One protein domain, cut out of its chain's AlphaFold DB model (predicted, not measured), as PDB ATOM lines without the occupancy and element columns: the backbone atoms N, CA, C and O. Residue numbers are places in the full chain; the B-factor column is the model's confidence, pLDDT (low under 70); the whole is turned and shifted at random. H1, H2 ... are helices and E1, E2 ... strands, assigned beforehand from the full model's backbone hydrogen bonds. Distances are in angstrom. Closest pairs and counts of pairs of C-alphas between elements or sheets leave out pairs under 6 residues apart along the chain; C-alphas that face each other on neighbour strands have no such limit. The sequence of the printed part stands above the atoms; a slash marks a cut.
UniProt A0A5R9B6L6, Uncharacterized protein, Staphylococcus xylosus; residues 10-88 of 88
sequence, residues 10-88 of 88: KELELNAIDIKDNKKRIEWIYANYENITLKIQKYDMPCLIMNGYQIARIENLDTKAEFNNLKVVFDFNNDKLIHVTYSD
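Overview. This is residues 10 to 88 of the 88 residues of an uncharacterized protein of Staphylococcus xylosus (UniProt A0A5R9B6L6). Two small three-stranded sheets stand partly face to face with their strands crossed, nearest each other where E2 passes E5; H1 and H2 lie at one end, H1 beside strand E4. The 79 printed residues hold, in order, E1 H1 H2 E2 E3 E4 E5 E6, a mixed class of helices and strands. The sheets, E1 - E6 - E5 and E2 - E3 - E4, are antiparallel. The whole is compact, with a radius of gyration of the C-alphas of 11.7 A and spans of 33 by 25 by 21 A.

Along the chain. Find C-alpha 10 at (204.733, 155.603, 295.461), where E1, residues 10 to 12, begins. Next come H1, residues 16 to 21, and H2, residues 23 to 32, 14.3 A long. Then read E2, residues 38 to 41, E3, residues 47 to 50, and E4, residues 53 to 57. E5, residues 68 to 74, runs 19.1 A; E6, residues 82 to 87, runs 17.1 A to C-alpha 87 at (210.728, 155.116, 296.750).

Arrangement. Look first at E1 and E6, where N 10 and O 86 are 2.8 A apart. E6 and E5 are a hairpin, with N 71 and O 85 at 2.9 A. E2, E3 and E4 form a meander, each strand the antiparallel neighbour of the one before: N 39 and O 49 are 2.9 A apart, N 48 and O 56 2.8 A. Between the sheets, the closest C-alphas of E2 and E5 are Leu 38 and Leu 70, 6.2 A; E3 and E6 are apart. H1 only grazes the sheet of E4, its closest C-alphas there being Asp 18 and Ala 56, 4.9 A. H2 only grazes both sheets, and is only just on that of E5, with 5 pairs of C-alphas within 10 A. In H1 and H2 every O i to N i+4 pair is within hydrogen-bond range.

Size, cuts and confidence. The C-alphas farthest apart are Ala 31 and Lys 64, 33.4 A. The printed part has no cut and no long link. Confidence is under 70 at residues 79 and 88.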
ATOM      1  N   LYS A  10     205.869 154.684 295.461       88.38
ATOM      2  CA  LYS A  10     204.733 155.603 295.461       88.38
ATOM      3  C   LYS A  10     204.657 156.332 294.121       88.38
ATOM      4  O   LYS A  10     205.685 156.643 293.521       88.38
ATOM      5  N   GLU A  11     203.444 156.619 293.654       90.81
ATOM      6  CA  GLU A  11     203.198 157.370 292.414       90.81
ATOM      7  C   GLU A  11     202.908 158.849 292.713       90.81
ATOM      8  O   GLU A  11     202.196 159.186 293.664       90.81
ATOM      9  N   LEU A  12     203.466 159.741 291.893       91.88
ATOM     10  CA  LEU A  12     203.131 161.161 291.899       91.88
ATOM     11  C   LEU A  12     201.917 161.410 291.005       91.88
ATOM     12  O   LEU A  12     201.935 161.111 289.810       91.88
ATOM     13  N   GLU A  13     200.893 162.039 291.565       93.31
ATOM     14  CA  GLU A  13     199.767 162.563 290.805       93.31
ATOM     15  C   GLU A  13     200.179 163.893 290.180       93.31
ATOM     16  O   GLU A  13     200.399 164.891 290.869       93.31
ATOM     17  N   LEU A  14     200.335 163.886 288.857       93.75
ATOM     18  CA  LEU A  14     200.700 165.061 288.076       93.75
ATOM     19  C   LEU A  14     199.451 165.721 287.501       93.75
ATOM     20  O   LEU A  14     198.572 165.038 286.968       93.75
ATOM     21  N   ASN A  15     199.406 167.052 287.540       94.44
ATOM     22  CA  ASN A  15     198.291 167.796 286.973       94.44
ATOM     23  C   ASN A  15     198.168 167.530 285.464       94.44
ATOM     24  O   ASN A  15     199.064 167.846 284.677       94.44
ATOM     25  N   ALA A  16     197.031 166.971 285.051       91.56
ATOM     26  CA  ALA A  16     196.831 166.508 283.679       91.56
ATOM     27  C   ALA A  16     196.824 167.641 282.636       91.56
ATOM     28  O   ALA A  16     197.214 167.419 281.488       91.56
ATOM     29  N   ILE A  17     196.401 168.854 283.018       92.69
ATOM     30  CA  ILE A  17     196.394 170.013 282.114       92.69
ATOM     31  C   ILE A  17     197.833 170.409 281.788       92.69
ATOM     32  O   ILE A  17     198.175 170.531 280.614       92.69
ATOM     33  N   ASP A  18     198.696 170.499 282.801       94.50
ATOM     34  CA  ASP A  18     200.104 170.849 282.595       94.50
ATOM     35  C   ASP A  18     200.826 169.810 281.719       94.50
ATOM     36  O   ASP A  18     201.611 170.179 280.845       94.50
ATOM     37  N   ILE A  19     200.532 168.515 281.906       93.50
ATOM     38  CA  ILE A  19     201.068 167.431 281.066       93.50
ATOM     39  C   ILE A  19     200.657 167.614 279.607       93.50
ATOM     40  O   ILE A  19     201.492 167.507 278.705       93.50
ATOM     41  N   LYS A  20     199.380 167.921 279.368       92.38
ATOM     42  CA  LYS A  20     198.853 168.154 278.024       92.38
ATOM     43  C   LYS A  20     199.501 169.374 277.370       92.38
ATOM     44  O   LYS A  20     199.927 169.287 276.217       92.38
ATOM     45  N   ASP A  21     199.628 170.474 278.105       94.06
ATOM     46  CA  ASP A  21     200.228 171.716 277.613       94.06
ATOM     47  C   ASP A  21     201.730 171.550 277.329       94.06
ATOM     48  O   ASP A  21     202.260 172.114 276.368       94.06
ATOM     49  N   ASN A  22     202.415 170.702 278.101       94.62
ATOM     50  CA  ASN A  22     203.830 170.388 277.915       94.62
ATOM     51  C   ASN A  22     204.094 169.181 277.000       94.62
ATOM     52  O   ASN A  22     205.260 168.818 276.829       94.62
ATOM     53  N   LYS A  23     203.080 168.593 276.345       93.75
ATOM     54  CA  LYS A  23     203.219 167.381 275.510       93.75
ATOM     55  C   LYS A  23     204.429 167.416 274.571       93.75
ATOM     56  O   LYS A  23     205.298 166.555 274.648       93.75
ATOM     57  N   LYS A  24     204.528 168.456 273.735       93.75
ATOM     58  CA  LYS A  24     205.625 168.602 272.758       93.75
ATOM     59  C   LYS A  24     207.000 168.651 273.423       93.75
ATOM     60  O   LYS A  24     207.985 168.202 272.850       93.75
ATOM     61  N   ARG A  25     207.078 169.227 274.625       95.00
ATOM     62  CA  ARG A  25     208.319 169.319 275.393       95.00
ATOM     63  C   ARG A  25     208.697 167.966 275.986       95.00
ATOM     64  O   ARG A  25     209.863 167.605 275.913       95.00
ATOM     65  N   ILE A  26     207.730 167.226 276.524       94.50
ATOM     66  CA  ILE A  26     207.931 165.863 277.034       94.50
ATOM     67  C   ILE A  26     208.439 164.952 275.907       94.50
ATOM     68  O   ILE A  26     209.457 164.284 276.072       94.50
ATOM     69  N   GLU A  27     207.785 164.983 274.743       94.44
ATOM     70  CA  GLU A  27     208.195 164.227 273.550       94.44
ATOM     71  C   GLU A  27     209.604 164.623 273.085       94.44
ATOM     72  O   GLU A  27     210.430 163.763 272.779       94.44
ATOM     73  N   TRP A  28     209.911 165.924 273.076       95.62
ATOM     74  CA  TRP A  28     211.238 166.409 272.714       95.62
ATOM     75  C   TRP A  28     212.312 165.946 273.704       95.62
ATOM     76  O   TRP A  28     213.372 165.498 273.271       95.62
ATOM     77  N   ILE A  29     212.046 165.997 275.013       94.75
ATOM     78  CA  ILE A  29     212.974 165.500 276.036       94.75
ATOM     79  C   ILE A  29     213.247 164.007 275.820       94.75
ATOM     80  O   ILE A  29     214.409 163.613 275.754       94.75
ATOM     81  N   TYR A  30     212.194 163.207 275.644       93.88
ATOM     82  CA  TYR A  30     212.308 161.771 275.384       93.88
ATOM     83  C   TYR A  30     213.153 161.465 274.138       93.88
ATOM     84  O   TYR A  30     213.980 160.561 274.161       93.88
ATOM     85  N   ALA A  31     212.981 162.234 273.059       94.62
ATOM     86  CA  ALA A  31     213.695 162.002 271.805       94.62
ATOM     87  C   ALA A  31     215.152 162.502 271.799       94.62
ATOM     88  O   ALA A  31     215.939 162.034 270.979       94.62
ATOM     89  N   ASN A  32     215.512 163.472 272.650       96.06
ATOM     90  CA  ASN A  32     216.803 164.175 272.560       96.06
ATOM     91  C   ASN A  32     217.750 163.915 273.736       96.06
ATOM     92  O   ASN A  32     218.929 164.249 273.632       96.06
ATOM     93  N   TYR A  33     217.274 163.343 274.842       93.00
ATOM     94  CA  TYR A  33     218.118 163.043 275.996       93.00
ATOM     95  C   TYR A  33     218.226 161.543 276.217       93.00
ATOM     96  O   TYR A  33     217.241 160.875 276.508       93.00
ATOM     97  N   GLU A  34     219.457 161.041 276.162       90.19
ATOM     98  CA  GLU A  34     219.771 159.645 276.472       90.19
ATOM     99  C   GLU A  34     219.482 159.305 277.943       90.19
ATOM    100  O   GLU A  34     219.019 158.215 278.259       90.19
ATOM    101  N   ASN A  35     219.709 160.267 278.844       92.44
ATOM    102  CA  ASN A  35     219.463 160.120 280.274       92.44
ATOM    103  C   ASN A  35     218.458 161.171 280.756       92.44
ATOM    104  O   ASN A  35     218.669 162.378 280.592       92.44
ATOM    105  N   ILE A  36     217.376 160.710 281.388       93.75
ATOM    106  CA  ILE A  36     216.352 161.580 281.967       93.75
ATOM    107  C   ILE A  36     216.646 161.816 283.446       93.75
ATOM    108  O   ILE A  36     216.744 160.890 284.247       93.75
ATOM    109  N   THR A  37     216.758 163.085 283.810       95.25
ATOM    110  CA  THR A  37     216.913 163.573 285.177       95.25
ATOM    111  C   THR A  37     215.587 164.138 285.664       95.25
ATOM    112  O   THR A  37     214.925 164.907 284.964       95.25
ATOM    113  N   LEU A  38     215.217 163.770 286.885       95.12
ATOM    114  CA  LEU A  38     213.990 164.209 287.536       95.12
ATOM    115  C   LEU A  38     214.344 164.910 288.839       95.12
ATOM    116  O   LEU A  38     215.234 164.476 289.571       95.12
ATOM    117  N   LYS A  39     213.644 166.002 289.126       94.12
ATOM    118  CA  LYS A  39     213.722 166.710 290.402       94.12
ATOM    119  C   LYS A  39     212.331 167.164 290.802       94.12
ATOM    120  O   LYS A  39     211.516 167.496 289.946       94.12
ATOM    121  N   ILE A  40     212.090 167.236 292.102       92.75
ATOM    122  CA  ILE A  40     210.888 167.863 292.640       92.75
ATOM    123  C   ILE A  40     211.264 169.219 293.212       92.75
ATOM    124  O   ILE A  40     212.109 169.321 294.103       92.75
ATOM    125  N   GLN A  41     210.617 170.262 292.711       92.06
ATOM    126  CA  GLN A  41     210.656 171.580 293.323       92.06
ATOM    127  C   GLN A  41     209.515 171.664 294.339       92.06
ATOM    128  O   GLN A  41     208.354 171.615 293.953       92.06
ATOM    129  N   LYS A  42     209.842 171.753 295.636       88.12
ATOM    130  CA  LYS A  42     208.850 171.734 296.729       88.12
ATOM    131  C   LYS A  42     208.268 173.115 297.088       88.12
ATOM    132  O   LYS A  42     207.231 173.168 297.738       88.12
ATOM    133  N   TYR A  43     208.944 174.211 296.737       80.69
ATOM    134  CA  TYR A  43     208.600 175.562 297.208       80.69
ATOM    135  C   TYR A  43     207.482 176.212 296.383       80.69
ATOM    136  O   TYR A  43     207.447 176.020 295.170       80.69
ATOM    137  N   ASP A  44     206.622 176.990 297.053       79.56
ATOM    138  CA  ASP A  44     205.417 177.699 296.571       79.56
ATOM    139  C   ASP A  44     204.338 176.817 295.925       79.56
ATOM    140  O   ASP A  44     203.176 176.846 296.328       79.56
ATOM    141  N   MET A  45     204.715 176.008 294.939       87.81
ATOM    142  CA  MET A  45     203.828 175.169 294.149       87.81
ATOM    143  C   MET A  45     204.609 173.926 293.703       87.81
ATOM    144  O   MET A  45     205.445 174.025 292.802       87.81
ATOM    145  N   PRO A  46     204.374 172.760 294.334       92.50
ATOM    146  CA  PRO A  46     205.055 171.512 294.018       92.50
ATOM    147  C   PRO A  46     205.049 171.191 292.530       92.50
ATOM    148  O   PRO A  46     203.982 171.040 291.939       92.50
ATOM    149  N   CYS A  47     206.230 171.063 291.930       94.94
ATOM    150  CA  CYS A  47     206.357 170.778 290.505       94.94
ATOM    151  C   CYS A  47     207.405 169.705 290.220       94.94
ATOM    152  O   CYS A  47     208.474 169.659 290.835       94.94
ATOM    153  N   LEU A  48     207.110 168.882 289.217       95.44
ATOM    154  CA  LEU A  48     208.060 167.986 288.585       95.44
ATOM    155  C   LEU A  48     208.915 168.768 287.586       95.44
ATOM    156  O   LEU A  48     208.404 169.374 286.638       95.44
ATOM    157  N   ILE A  49     210.226 168.690 287.772       96.00
ATOM    158  CA  ILE A  49     211.231 169.192 286.846       96.00
ATOM    159  C   ILE A  49     211.866 167.999 286.125       96.00
ATOM    160  O   ILE A  49     212.399 167.099 286.772       96.00
ATOM    161  N   MET A  50     211.850 168.009 284.794       96.06
ATOM    162  CA  MET A  50     212.472 166.997 283.938       96.06
ATOM    163  C   MET A  50     213.527 167.662 283.058       96.06
ATOM    164  O   MET A  50     213.213 168.573 282.292       96.06
ATOM    165  N   ASN A  51     214.788 167.252 283.193       95.06
ATOM    166  CA  ASN A  51     215.928 167.843 282.474       95.06
ATOM    167  C   ASN A  51     215.986 169.379 282.561       95.06
ATOM    168  O   ASN A  51     216.304 170.064 281.595       95.06
ATOM    169  N   GLY A  52     215.660 169.923 283.737       93.88
ATOM    170  CA  GLY A  52     215.655 171.365 284.000       93.88
ATOM    171  C   GLY A  52     214.375 172.097 283.587       93.88
ATOM    172  O   GLY A  52     214.228 173.269 283.922       93.88
ATOM    173  N   TYR A  53     213.425 171.429 282.930       94.75
ATOM    174  CA  TYR A  53     212.143 172.019 282.554       94.75
ATOM    175  C   TYR A  53     211.043 171.661 283.542       94.75
ATOM    176  O   TYR A  53     210.880 170.497 283.895       94.75
ATOM    177  N   GLN A  54     210.236 172.645 283.927       95.38
ATOM    178  CA  GLN A  54     208.999 172.400 284.660       95.38
ATOM    179  C   GLN A  54     207.977 171.725 283.739       95.38
ATOM    180  O   GLN A  54     207.639 172.271 282.688       95.38
ATOM    181  N   ILE A  55     207.527 170.529 284.124       95.38
ATOM    182  CA  ILE A  55     206.631 169.690 283.317       95.38
ATOM    183  C   ILE A  55     205.196 169.760 283.815       95.38
ATOM    184  O   ILE A  55     204.287 169.997 283.027       95.38
ATOM    185  N   ALA A  56     204.994 169.542 285.111       95.62
ATOM    186  CA  ALA A  56     203.671 169.558 285.707       95.62
ATOM    187  C   ALA A  56     203.744 169.831 287.199       95.62
ATOM    188  O   ALA A  56     204.718 169.465 287.862       95.62
ATOM    189  N   ARG A  57     202.684 170.436 287.727       95.56
ATOM    190  CA  ARG A  57     202.415 170.424 289.160       95.56
ATOM    191  C   ARG A  57     202.207 169.011 289.683       95.56
ATOM    192  O   ARG A  57     201.716 168.146 288.961       95.56
ATOM    193  N   ILE A  58     202.498 168.837 290.964       94.62
ATOM    194  CA  ILE A  58     202.237 167.619 291.726       94.62
ATOM    195  C   ILE A  58     201.064 167.892 292.669       94.62
ATOM    196  O   ILE A  58     201.123 168.818 293.478       94.62
ATOM    197  N   GLU A  59     200.005 167.099 292.559       92.75
ATOM    198  CA  GLU A  59     198.755 167.281 293.304       92.75
ATOM    199  C   GLU A  59     198.784 166.582 294.671       92.75
ATOM    200  O   GLU A  59     198.210 167.083 295.634       92.75
ATOM    201  N   ASN A  60     199.522 165.474 294.785       89.38
ATOM    202  CA  ASN A  60     199.581 164.629 295.982       89.38
ATOM    203  C   ASN A  60     200.938 164.683 296.712       89.38
ATOM    204  O   ASN A  60     201.370 163.691 297.303       89.38
ATOM    205  N   LEU A  61     201.647 165.819 296.661       86.19
ATOM    206  CA  LEU A  61     202.987 165.901 297.243       86.19
ATOM    207  C   LEU A  61     202.950 165.802 298.780       86.19
ATOM    208  O   LEU A  61     202.541 166.744 299.461       86.19
ATOM    209  N   ASP A  62     203.505 164.723 299.331       84.00
ATOM    210  CA  ASP A  62     203.899 164.690 300.739       84.00
ATOM    211  C   ASP A  62     205.182 165.513 300.935       84.00
ATOM    212  O   ASP A  62     206.279 165.136 300.516       84.00
ATOM    213  N   THR A  63     205.057 166.674 301.579       76.62
ATOM    214  CA  THR A  63     206.192 167.580 301.803       76.62
ATOM    215  C   THR A  63     207.271 166.970 302.700       76.62
ATOM    216  O   THR A  63     208.441 167.351 302.567       76.62
ATOM    217  N   LYS A  64     206.905 166.000 303.550       80.25
ATOM    218  CA  LYS A  64     207.813 165.305 304.471       80.25
ATOM    219  C   LYS A  64     208.547 164.131 303.825       80.25
ATOM    220  O   LYS A  64     209.556 163.712 304.381       80.25
ATOM    221  N   ALA A  65     208.080 163.631 302.681       79.56
ATOM    222  CA  ALA A  65     208.714 162.509 302.003       79.56
ATOM    223  C   ALA A  65     210.082 162.891 301.414       79.56
ATOM    224  O   ALA A  65     210.291 164.007 300.902       79.56
ATOM    225  N   GLU A  66     211.010 161.939 301.474       80.12
ATOM    226  CA  GLU A  66     212.238 161.968 300.693       80.12
ATOM    227  C   GLU A  66     211.958 161.323 299.337       80.12
ATOM    228  O   GLU A  66     211.429 160.224 299.242       80.12
ATOM    229  N   PHE A  67     212.263 162.043 298.261       82.25
ATOM    230  CA  PHE A  67     211.970 161.585 296.905       82.25
ATOM    231  C   PHE A  67     213.214 160.940 296.313       82.25
ATOM    232  O   PHE A  67     213.856 161.493 295.415       82.25
ATOM    233  N   ASN A  68     213.571 159.786 296.869       80.12
ATOM    234  CA  ASN A  68     214.696 159.000 296.401       80.12
ATOM    235  C   ASN A  68     214.285 158.196 295.157       80.12
ATOM    236  O   ASN A  68     213.122 157.839 294.958       80.12
ATOM    237  N   ASN A  69     215.255 157.936 294.277       85.81
ATOM    238  CA  ASN A  69     215.079 157.078 293.100       85.81
ATOM    239  C   ASN A  69     213.884 157.445 292.200       85.81
ATOM    240  O   ASN A  69     213.184 156.553 291.720       85.81
ATOM    241  N   LEU A  70     213.659 158.742 291.952       91.69
ATOM    242  CA  LEU A  70     212.634 159.197 291.012       91.69
ATOM    243  C   LEU A  70     212.800 158.508 289.652       91.69
ATOM    244  O   LEU A  70     213.863 158.582 289.032       91.69
ATOM    245  N   LYS A  71     211.730 157.878 289.173       92.56
ATOM    246  CA  LYS A  71     211.675 157.209 287.871       92.56
ATOM    247  C   LYS A  71     210.499 157.728 287.076       92.56
ATOM    248  O   LYS A  71     209.414 157.898 287.622       92.56
ATOM    249  N   VAL A  72     210.714 157.929 285.781       93.19
ATOM    250  CA  VAL A  72     209.654 158.256 284.828       93.19
ATOM    251  C   VAL A  72     209.480 157.110 283.846       93.19
ATOM    252  O   VAL A  72     210.457 156.552 283.348       93.19
ATOM    253  N   VAL A  73     208.228 156.781 283.560       92.62
ATOM    254  CA  VAL A  73     207.827 155.921 282.450       92.62
ATOM    255  C   VAL A  73     207.043 156.783 281.473       92.62
ATOM    256  O   VAL A  73     206.153 157.524 281.885       92.62
ATOM    257  N   PHE A  74     207.392 156.706 280.192       91.12
ATOM    258  CA  PHE A  74     206.683 157.412 279.129       91.12
ATOM    259  C   PHE A  74     205.631 156.493 278.522       91.12
ATOM    260  O   PHE A  74     205.936 155.354 278.167       91.12
ATOM    261  N   ASP A  75     204.418 157.009 278.366       89.75
ATOM    262  CA  ASP A  75     203.327 156.315 277.698       89.75
ATOM    263  C   ASP A  75     202.581 157.275 276.770       89.75
ATOM    264  O   ASP A  75     201.584 157.902 277.117       89.75
ATOM    265  N   PHE A  76     203.089 157.394 275.546       86.06
ATOM    266  CA  PHE A  76     202.505 158.271 274.529       86.06
ATOM    267  C   PHE A  76     201.214 157.719 273.910       86.06
ATOM    268  O   PHE A  76     200.590 158.414 273.105       86.06
ATOM    269  N   ASN A  77     200.816 156.493 274.262       82.50
ATOM    270  CA  ASN A  77     199.577 155.883 273.785       82.50
ATOM    271  C   ASN A  77     198.386 156.208 274.694       82.50
ATOM    272  O   ASN A  77     197.244 156.008 274.283       82.50
ATOM    273  N   ASN A  78     198.646 156.711 275.902       74.56
ATOM    274  CA  ASN A  78     197.639 157.084 276.884       74.56
ATOM    275  C   ASN A  78     197.562 158.608 277.078       74.56
ATOM    276  O   ASN A  78     198.487 159.357 276.764       74.56
ATOM    277  N   ASP A  79     196.441 159.076 277.637       69.12
ATOM    278  CA  ASP A  79     196.244 160.498 277.962       69.12
ATOM    279  C   ASP A  79     197.243 160.993 279.023       69.12
ATOM    280  O   ASP A  79     197.647 162.160 279.029       69.12
ATOM    281  N   LYS A  80     197.684 160.091 279.908       71.94
ATOM    282  CA  LYS A  80     198.783 160.327 280.845       71.94
ATOM    283  C   LYS A  80     200.105 160.006 280.143       71.94
ATOM    284  O   LYS A  80     200.583 158.884 280.193       71.94
ATOM    285  N   LEU A  81     200.687 161.020 279.498       83.94
ATOM    286  CA  LEU A  81     201.927 160.898 278.709       83.94
ATOM    287  C   LEU A  81     203.128 160.376 279.512       83.94
ATOM    288  O   LEU A  81     204.077 159.847 278.931       83.94
ATOM    289  N   ILE A  82     203.120 160.585 280.830       90.94
ATOM    290  CA  ILE A  82     204.171 160.146 281.745       90.94
ATOM    291  C   ILE A  82     203.590 159.682 283.078       90.94
ATOM    292  O   ILE A  82     202.607 160.239 283.570       90.94
ATOM    293  N   HIS A  83     204.277 158.723 283.689       91.81
ATOM    294  CA  HIS A  83     204.064 158.256 285.055       91.81
ATOM    295  C   HIS A  83     205.349 158.438 285.847       91.81
ATOM    296  O   HIS A  83     206.415 158.035 285.377       91.81
ATOM    297  N   VAL A  84     205.268 159.041 287.035       90.88
ATOM    298  CA  VAL A  84     206.443 159.263 287.882       90.88
ATOM    299  C   VAL A  84     206.267 158.578 289.218       90.88
ATOM    300  O   VAL A  84     205.265 158.769 289.900       90.88
ATOM    301  N   THR A  85     207.271 157.796 289.590       91.88
ATOM    302  CA  THR A  85     207.309 157.061 290.850       91.88
ATOM    303  C   THR A  85     208.550 157.414 291.651       91.88
ATOM    304  O   THR A  85     209.556 157.858 291.093       91.88
ATOM    305  N   TYR A  86     208.471 157.227 292.961       89.56
ATOM    306  CA  TYR A  86     209.584 157.367 293.891       89.56
ATOM    307  C   TYR A  86     209.520 156.262 294.941       89.56
ATOM    308  O   TYR A  86     208.456 155.690 295.176       89.56
ATOM    309  N   SER A  87     210.655 155.957 295.556       84.44
ATOM    310  CA  SER A  87     210.728 155.116 296.750       84.44
ATOM    311  C   SER A  87     211.247 155.968 297.901       84.44
ATOM    312  O   SER A  87     212.103 156.822 297.653       84.44
ATOM    313  N   ASP A  88     210.766 155.723 299.117       67.19
ATOM    314  CA  ASP A  88     211.368 156.316 300.320       67.19
ATOM    315  C   ASP A  88     212.800 155.776 300.529       67.19
ATOM    316  O   ASP A  88     213.023 154.560 300.316       67.19
TER     317      ASP A  88